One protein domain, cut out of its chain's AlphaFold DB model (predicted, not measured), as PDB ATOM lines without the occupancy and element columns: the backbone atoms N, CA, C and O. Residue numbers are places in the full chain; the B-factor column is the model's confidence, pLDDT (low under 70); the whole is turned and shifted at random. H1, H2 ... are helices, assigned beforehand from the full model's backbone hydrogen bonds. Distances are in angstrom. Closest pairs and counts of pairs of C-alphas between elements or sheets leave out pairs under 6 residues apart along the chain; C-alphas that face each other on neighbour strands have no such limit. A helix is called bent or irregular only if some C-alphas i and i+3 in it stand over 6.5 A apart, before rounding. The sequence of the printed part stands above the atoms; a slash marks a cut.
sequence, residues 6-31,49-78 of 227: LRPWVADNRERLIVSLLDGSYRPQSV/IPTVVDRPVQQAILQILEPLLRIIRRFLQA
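This is residues 6 to 31 and 49 to 78 of the 227 residues of the protein "RNA-directed DNA polymerase" of Telmatospirillum sp (UniProt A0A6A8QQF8). Picture a small head with one long helical arm sticking out of it. The head holds the kinked helix H1, the unnamed stretches 23 to 31 and 49 to 53, and residues 54 to 58 of H2; residues 59 to 78, of which 59 to 77 belong to H2, stand free and make the length. The printed part has 56 residues, with two named helices, H1 then H2, and no named strand: the class is all helix. It is elongated, spanning 47 by 25 by 20 A, and only just loose, close to extended, with a radius of gyration of the C-alphas of 14.8 A.

Find C-alpha 6 at (156.629, 262.910, 128.722), where H1 begins; it covers residues 6 to 22, 20.6 A from first to last C-alpha. H1 is irregular: C-alphas 12 and 15 are 8.1 A apart, and it has a kink of 74 degrees near residue 13. Look next at Asp 54, at (164.199, 258.639, 135.098), where H2, residues 54 to 77, begins. By its hydrogen bonds it was assigned as one helix, but it is bent: C-alphas 64 and 67 are 6.5 A apart. Arm H2a, residues 54 to 64, is 15.6 A long; arm H2b, residues 67 to 77, is 15.4 A long and ends at (183.283, 275.410, 156.467).

H1 is apart from H2a and from H2b. The lines of H2a and H2b stand at a steep tilt of 47 degrees. Every O i to N i+4 pair is within hydrogen-bond range in H2a and H2b; in H1, 11 of 13 are.

The C-alphas of Asp 12 and Ala 78 are the two farthest apart, at 47.1 A. The link across the cut joins H1 to H2; residues 32 to 48 are not printed, and C-alphas 31 and 49 are 5.2 A apart. Mean pLDDT of the printed part is 92.3, and no printed residue is under 70.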
ATOM      1  N   LEU A   6     156.504 262.989 127.266       92.25
ATOM      2  CA  LEU A   6     156.629 262.910 128.722       92.25
ATOM      3  C   LEU A   6     155.397 263.468 129.442       92.25
ATOM      4  O   LEU A   6     154.950 262.883 130.422       92.25
ATOM      5  N   ARG A   7     154.858 264.605 128.986       92.88
ATOM      6  CA  ARG A   7     153.714 265.251 129.651       92.88
ATOM      7  C   ARG A   7     152.446 264.387 129.587       92.88
ATOM      8  O   ARG A   7     151.893 264.144 130.660       92.88
ATOM      9  N   PRO A   8     152.015 263.888 128.410       95.00
ATOM     10  CA  PRO A   8     150.915 262.928 128.328       95.00
ATOM     11  C   PRO A   8     151.165 261.684 129.183       95.00
ATOM     12  O   PRO A   8     150.326 261.313 129.994       95.00
ATOM     13  N   TRP A   9     152.365 261.101 129.097       94.50
ATOM     14  CA  TRP A   9     152.689 259.901 129.867       94.50
ATOM     15  C   TRP A   9     152.580 260.123 131.380       94.50
ATOM     16  O   TRP A   9     152.052 259.268 132.088       94.50
ATOM     17  N   VAL A  10     153.053 261.268 131.888       93.50
ATOM     18  CA  VAL A  10     152.926 261.620 133.309       93.50
ATOM     19  C   VAL A  10     151.461 261.772 133.701       93.50
ATOM     20  O   VAL A  10     151.103 261.301 134.775       93.50
ATOM     21  N   ALA A  11     150.617 262.381 132.865       93.62
ATOM     22  CA  ALA A  11     149.190 262.511 133.163       93.62
ATOM     23  C   ALA A  11     148.539 261.138 133.410       93.62
ATOM     24  O   ALA A  11     147.819 260.980 134.392       93.62
ATOM     25  N   ASP A  12     148.899 260.139 132.603       96.12
ATOM     26  CA  ASP A  12     148.319 258.794 132.686       96.12
ATOM     27  C   ASP A  12     148.978 257.896 133.753       96.12
ATOM     28  O   ASP A  12     148.359 256.963 134.256       96.12
ATOM     29  N   ASN A  13     150.249 258.140 134.102       95.88
ATOM     30  CA  ASN A  13     151.054 257.214 134.918       95.88
ATOM     31  C   ASN A  13     151.526 257.791 136.263       95.88
ATOM     32  O   ASN A  13     152.184 257.084 137.033       95.88
ATOM     33  N   ARG A  14     151.209 259.057 136.575       94.50
ATOM     34  CA  ARG A  14     151.687 259.766 137.776       94.50
ATOM     35  C   ARG A  14     151.439 258.989 139.063       94.50
ATOM     36  O   ARG A  14     152.357 258.865 139.867       94.50
ATOM     37  N   GLU A  15     150.217 258.513 139.284       96.19
ATOM     38  CA  GLU A  15     149.852 257.864 140.550       96.19
ATOM     39  C   GLU A  15     150.654 256.587 140.767       96.19
ATOM     40  O   GLU A  15     151.290 256.422 141.807       96.19
ATOM     41  N   ARG A  16     150.724 255.736 139.738       96.12
ATOM     42  CA  ARG A  16     151.521 254.509 139.765       96.12
ATOM     43  C   ARG A  16     153.000 254.799 140.010       96.12
ATOM     44  O   ARG A  16     153.634 254.101 140.799       96.12
ATOM     45  N   LEU A  17     153.548 255.823 139.351       95.25
ATOM     46  CA  LEU A  17     154.938 256.225 139.546       95.25
ATOM     47  C   LEU A  17     155.185 256.665 140.995       95.25
ATOM     48  O   LEU A  17     156.122 256.174 141.619       95.25
ATOM     49  N   ILE A  18     154.332 257.532 141.548       95.19
ATOM     50  CA  ILE A  18     154.452 258.013 142.933       95.19
ATOM     51  C   ILE A  18     154.376 256.851 143.924       95.19
ATOM     52  O   ILE A  18     155.245 256.752 144.786       95.19
ATOM     53  N   VAL A  19     153.390 255.960 143.786       97.44
ATOM     54  CA  VAL A  19     153.251 254.791 144.668       97.44
ATOM     55  C   VAL A  19     154.522 253.947 144.631       97.44
ATOM     56  O   VAL A  19     155.089 253.684 145.686       97.44
ATOM     57  N   SER A  20     155.041 253.644 143.434       96.75
ATOM     58  CA  SER A  20     156.259 252.835 143.296       96.75
ATOM     59  C   SER A  20     157.514 253.482 143.899       96.75
ATOM     60  O   SER A  20     158.439 252.800 144.339       96.75
ATOM     61  N   LEU A  21     157.580 254.818 143.899       95.38
ATOM     62  CA  LEU A  21     158.684 255.554 144.510       95.38
ATOM     63  C   LEU A  21     158.580 255.532 146.039       95.38
ATOM     64  O   LEU A  21     159.597 255.390 146.712       95.38
ATOM     65  N   LEU A  22     157.366 255.668 146.579       94.75
ATOM     66  CA  LEU A  22     157.117 255.699 148.021       94.75
ATOM     67  C   LEU A  22     157.242 254.318 148.674       94.75
ATOM     68  O   LEU A  22     157.751 254.223 149.786       94.75
ATOM     69  N   ASP A  23     156.806 253.260 147.992       96.00
ATOM     70  CA  ASP A  23     156.889 251.882 148.493       96.00
ATOM     71  C   ASP A  23     158.243 251.198 148.200       96.00
ATOM     72  O   ASP A  23     158.486 250.072 148.635       96.00
ATOM     73  N   GLY A  24     159.143 251.878 147.478       94.38
ATOM     74  CA  GLY A  24     160.484 251.391 147.146       94.38
ATOM     75  C   GLY A  24     160.540 250.328 146.039       94.38
ATOM     76  O   GLY A  24     161.617 249.783 145.763       94.38
ATOM     77  N   SER A  25     159.417 250.029 145.382       95.81
ATOM     78  CA  SER A  25     159.349 249.079 144.265       95.81
ATOM     79  C   SER A  25     159.888 249.649 142.948       95.81
ATOM     80  O   SER A  25     160.210 248.880 142.038       95.81
ATOM     81  N   TYR A  26     160.050 250.975 142.838       95.81
ATOM     82  CA  TYR A  26     160.615 251.626 141.656       95.81
ATOM     83  C   TYR A  26     162.007 251.070 141.312       95.81
ATOM     84  O   TYR A  26     162.903 250.946 142.157       95.81
ATOM     85  N   ARG A  27     162.208 250.748 140.031       95.25
ATOM     86  CA  ARG A  27     163.488 250.297 139.476       95.25
ATOM     87  C   ARG A  27     163.867 251.205 138.303       95.25
ATOM     88  O   ARG A  27     163.150 251.195 137.302       95.25
ATOM     89  N   PRO A  28     164.968 251.977 138.409       94.56
ATOM     90  CA  PRO A  28     165.455 252.794 137.303       94.56
ATOM     91  C   PRO A  28     165.733 251.943 136.063       94.56
ATOM     92  O   PRO A  28     166.242 250.823 136.177       94.56
ATOM     93  N   GLN A  29     165.425 252.472 134.881       93.69
ATOM     94  CA  GLN A  29     165.685 251.758 133.634       93.69
ATOM     95  C   GLN A  29     167.161 251.876 133.228       93.69
ATOM     96  O   GLN A  29     167.869 252.813 133.609       93.69
ATOM     97  N   SER A  30     167.643 250.916 132.434       93.00
ATOM     98  CA  SER A  30     169.006 250.948 131.901       93.00
ATOM     99  C   SER A  30     169.238 252.210 131.066       93.00
ATOM    100  O   SER A  30     168.432 252.567 130.205       93.00
ATOM    101  N   VAL A  31     170.363 252.886 131.306       94.25
ATOM    102  CA  VAL A  31     170.749 254.082 130.547       94.25
ATOM    103  C   VAL A  31     171.125 253.719 129.112       94.25
ATOM    104  O   VAL A  31     171.773 252.704 128.859       94.25
ATOM    105  N   ILE A  49     172.702 257.986 128.848       90.88
ATOM    106  CA  ILE A  49     171.535 258.872 128.821       90.88
ATOM    107  C   ILE A  49     170.375 258.157 129.531       90.88
ATOM    108  O   ILE A  49     169.875 257.166 128.990       90.88
ATOM    109  N   PRO A  50     169.921 258.626 130.711       93.75
ATOM    110  CA  PRO A  50     168.759 258.051 131.381       93.75
ATOM    111  C   PRO A  50     167.476 258.285 130.587       93.75
ATOM    112  O   PRO A  50     167.403 259.161 129.716       93.75
ATOM    113  N   THR A  51     166.443 257.513 130.908       94.50
ATOM    114  CA  THR A  51     165.157 257.621 130.224       94.50
ATOM    115  C   THR A  51     164.462 258.946 130.527       94.50
ATOM    116  O   THR A  51     164.772 259.660 131.483       94.50
ATOM    117  N   VAL A  52     163.494 259.299 129.685       93.00
ATOM    118  CA  VAL A  52     162.684 260.514 129.856       93.00
ATOM    119  C   VAL A  52     161.892 260.529 131.169       93.00
ATOM    120  O   VAL A  52     161.585 261.620 131.628       93.00
ATOM    121  N   VAL A  53     161.620 259.367 131.777       93.38
ATOM    122  CA  VAL A  53     160.971 259.241 133.095       93.38
ATOM    123  C   VAL A  53     161.999 259.317 134.224       93.38
ATOM    124  O   VAL A  53     161.793 260.047 135.191       93.38
ATOM    125  N   ASP A  54     163.144 258.641 134.076       94.44
ATOM    126  CA  ASP A  54     164.199 258.639 135.098       94.44
ATOM    127  C   ASP A  54     164.816 260.028 135.307       94.44
ATOM    128  O   ASP A  54     165.188 260.371 136.425       94.44
ATOM    129  N   ARG A  55     164.928 260.848 134.254       93.56
ATOM    130  CA  ARG A  55     165.519 262.195 134.356       93.56
ATOM    131  C   ARG A  55     164.749 263.116 135.321       93.56
ATOM    132  O   ARG A  55     165.393 263.661 136.211       93.56
ATOM    133  N   PRO A  56     163.416 263.286 135.213       93.19
ATOM    134  CA  PRO A  56     162.619 263.990 136.218       93.19
ATOM    135  C   PRO A  56     162.745 263.418 137.630       93.19
ATOM    136  O   PRO A  56     162.835 264.192 138.577       93.19
ATOM    137  N   VAL A  57     162.790 262.090 137.786       94.19
ATOM    138  CA  VAL A  57     162.970 261.452 139.102       94.19
ATOM    139  C   VAL A  57     164.331 261.830 139.699       94.19
ATOM    140  O   VAL A  57     164.398 262.300 140.832       94.19
ATOM    141  N   GLN A  58     165.412 261.715 138.921       94.12
ATOM    142  CA  GLN A  58     166.753 262.150 139.328       94.12
ATOM    143  C   GLN A  58     166.796 263.651 139.644       94.12
ATOM    144  O   GLN A  58     167.411 264.055 140.629       94.12
ATOM    145  N   GLN A  59     166.111 264.479 138.851       94.25
ATOM    146  CA  GLN A  59     166.038 265.921 139.071       94.25
ATOM    147  C   GLN A  59     165.283 266.270 140.361       94.25
ATOM    148  O   GLN A  59     165.712 267.161 141.088       94.25
ATOM    149  N   ALA A  60     164.189 265.570 140.668       92.69
ATOM    150  CA  ALA A  60     163.445 265.757 141.910       92.69
ATOM    151  C   ALA A  60     164.300 265.383 143.132       92.69
ATOM    152  O   ALA A  60     164.343 266.130 144.108       92.69
ATOM    153  N   ILE A  61     165.049 264.275 143.050       92.56
ATOM    154  CA  ILE A  61     166.021 263.887 144.083       92.56
ATOM    155  C   ILE A  61     167.062 264.995 144.273       92.56
ATOM    156  O   ILE A  61     167.314 265.420 145.400       92.56
ATOM    157  N   LEU A  62     167.637 265.503 143.178       89.69
ATOM    158  CA  LEU A  62     168.630 266.575 143.226       89.69
ATOM    159  C   LEU A  62     168.075 267.840 143.896       89.69
ATOM    160  O   LEU A  62     168.729 268.385 144.780       89.69
ATOM    161  N   GLN A  63     166.864 268.269 143.536       92.44
ATOM    162  CA  GLN A  63     166.222 269.461 144.107       92.44
ATOM    163  C   GLN A  63     166.021 269.367 145.625       92.44
ATOM    164  O   GLN A  63     166.082 270.384 146.314       92.44
ATOM    165  N   ILE A  64     165.801 268.161 146.153       91.38
ATOM    166  CA  ILE A  64     165.656 267.922 147.595       91.38
ATOM    167  C   ILE A  64     167.027 267.869 148.283       91.38
ATOM    168  O   ILE A  64     167.206 268.440 149.360       91.38
ATOM    169  N   LEU A  65     168.008 267.193 147.677       88.44
ATOM    170  CA  LEU A  65     169.326 267.000 148.284       88.44
ATOM    171  C   LEU A  65     170.202 268.257 148.235       88.44
ATOM    172  O   LEU A  65     170.963 268.509 149.166       88.44
ATOM    173  N   GLU A  66     170.105 269.065 147.183       90.94
ATOM    174  CA  GLU A  66     170.983 270.216 146.964       90.94
ATOM    175  C   GLU A  66     170.926 271.266 148.098       90.94
ATOM    176  O   GLU A  66     171.989 271.651 148.602       90.94
ATOM    177  N   PRO A  67     169.745 271.691 148.600       90.94
ATOM    178  CA  PRO A  67     169.666 272.587 149.753       90.94
ATOM    179  C   PRO A  67     170.327 272.009 151.009       90.94
ATOM    180  O   PRO A  67     171.015 272.740 151.726       90.94
ATOM    181  N   LEU A  68     170.154 270.705 151.254       87.31
ATOM    182  CA  LEU A  68     170.729 270.008 152.406       87.31
ATOM    183  C   LEU A  68     172.255 269.953 152.306       87.31
ATOM    184  O   LEU A  68     172.945 270.359 153.240       87.31
ATOM    185  N   LEU A  69     172.790 269.538 151.155       87.88
ATOM    186  CA  LEU A  69     174.231 269.488 150.902       87.88
ATOM    187  C   LEU A  69     174.879 270.871 151.031       87.88
ATOM    188  O   LEU A  69     175.968 270.998 151.593       87.88
ATOM    189  N   ARG A  70     174.196 271.927 150.578       87.69
ATOM    190  CA  ARG A  70     174.664 273.310 150.736       87.69
ATOM    191  C   ARG A  70     174.764 273.724 152.204       87.69
ATOM    192  O   ARG A  70     175.731 274.383 152.582       87.69
ATOM    193  N   ILE A  71     173.791 273.349 153.034       87.81
ATOM    194  CA  ILE A  71     173.813 273.633 154.475       87.81
ATOM    195  C   ILE A  71     174.907 272.815 155.168       87.81
ATOM    196  O   ILE A  71     175.688 273.375 155.936       87.81
ATOM    197  N   ILE A  72     175.025 271.524 154.847       86.06
ATOM    198  CA  ILE A  72     176.095 270.654 155.353       86.06
ATOM    199  C   ILE A  72     177.465 271.264 155.036       86.06
ATOM    200  O   ILE A  72     178.291 271.411 155.934       86.06
ATOM    201  N   ARG A  73     177.685 271.713 153.794       85.62
ATOM    202  CA  ARG A  73     178.924 272.392 153.394       85.62
ATOM    203  C   ARG A  73     179.210 273.624 154.256       85.62
ATOM    204  O   ARG A  73     180.338 273.781 154.707       85.62
ATOM    205  N   ARG A  74     178.205 274.462 154.534       85.81
ATOM    206  CA  ARG A  74     178.362 275.637 155.413       85.81
ATOM    207  C   ARG A  74     178.755 275.246 156.841       85.81
ATOM    208  O   ARG A  74     179.612 275.900 157.420       85.81
ATOM    209  N   PHE A  75     178.191 274.169 157.393       85.50
ATOM    210  CA  PHE A  75     178.588 273.661 158.716       85.50
ATOM    211  C   PHE A  75     180.018 273.110 158.748       85.50
ATOM    212  O   PHE A  75     180.724 273.279 159.744       85.50
ATOM    213  N   LEU A  76     180.462 272.468 157.666       81.56
ATOM    214  CA  LEU A  76     181.841 271.993 157.537       81.56
ATOM    215  C   LEU A  76     182.829 273.163 157.421       81.56
ATOM    216  O   LEU A  76     183.864 273.157 158.083       81.56
ATOM    217  N   GLN A  77     182.469 274.203 156.666       82.75
ATOM    218  CA  GLN A  77     183.283 275.410 156.467       82.75
ATOM    219  C   GLN A  77     183.259 276.390 157.649       82.75
ATOM    220  O   GLN A  77     184.064 277.315 157.684       82.75
ATOM    221  N   ALA A  78     182.349 276.220 158.612       84.25
ATOM    222  CA  ALA A  78     182.279 277.093 159.777       84.25
ATOM    223  C   ALA A  78     183.618 277.087 160.539       84.25
ATOM    224  O   ALA A  78     184.128 276.023 160.898       84.25
TER     225      ALA A  78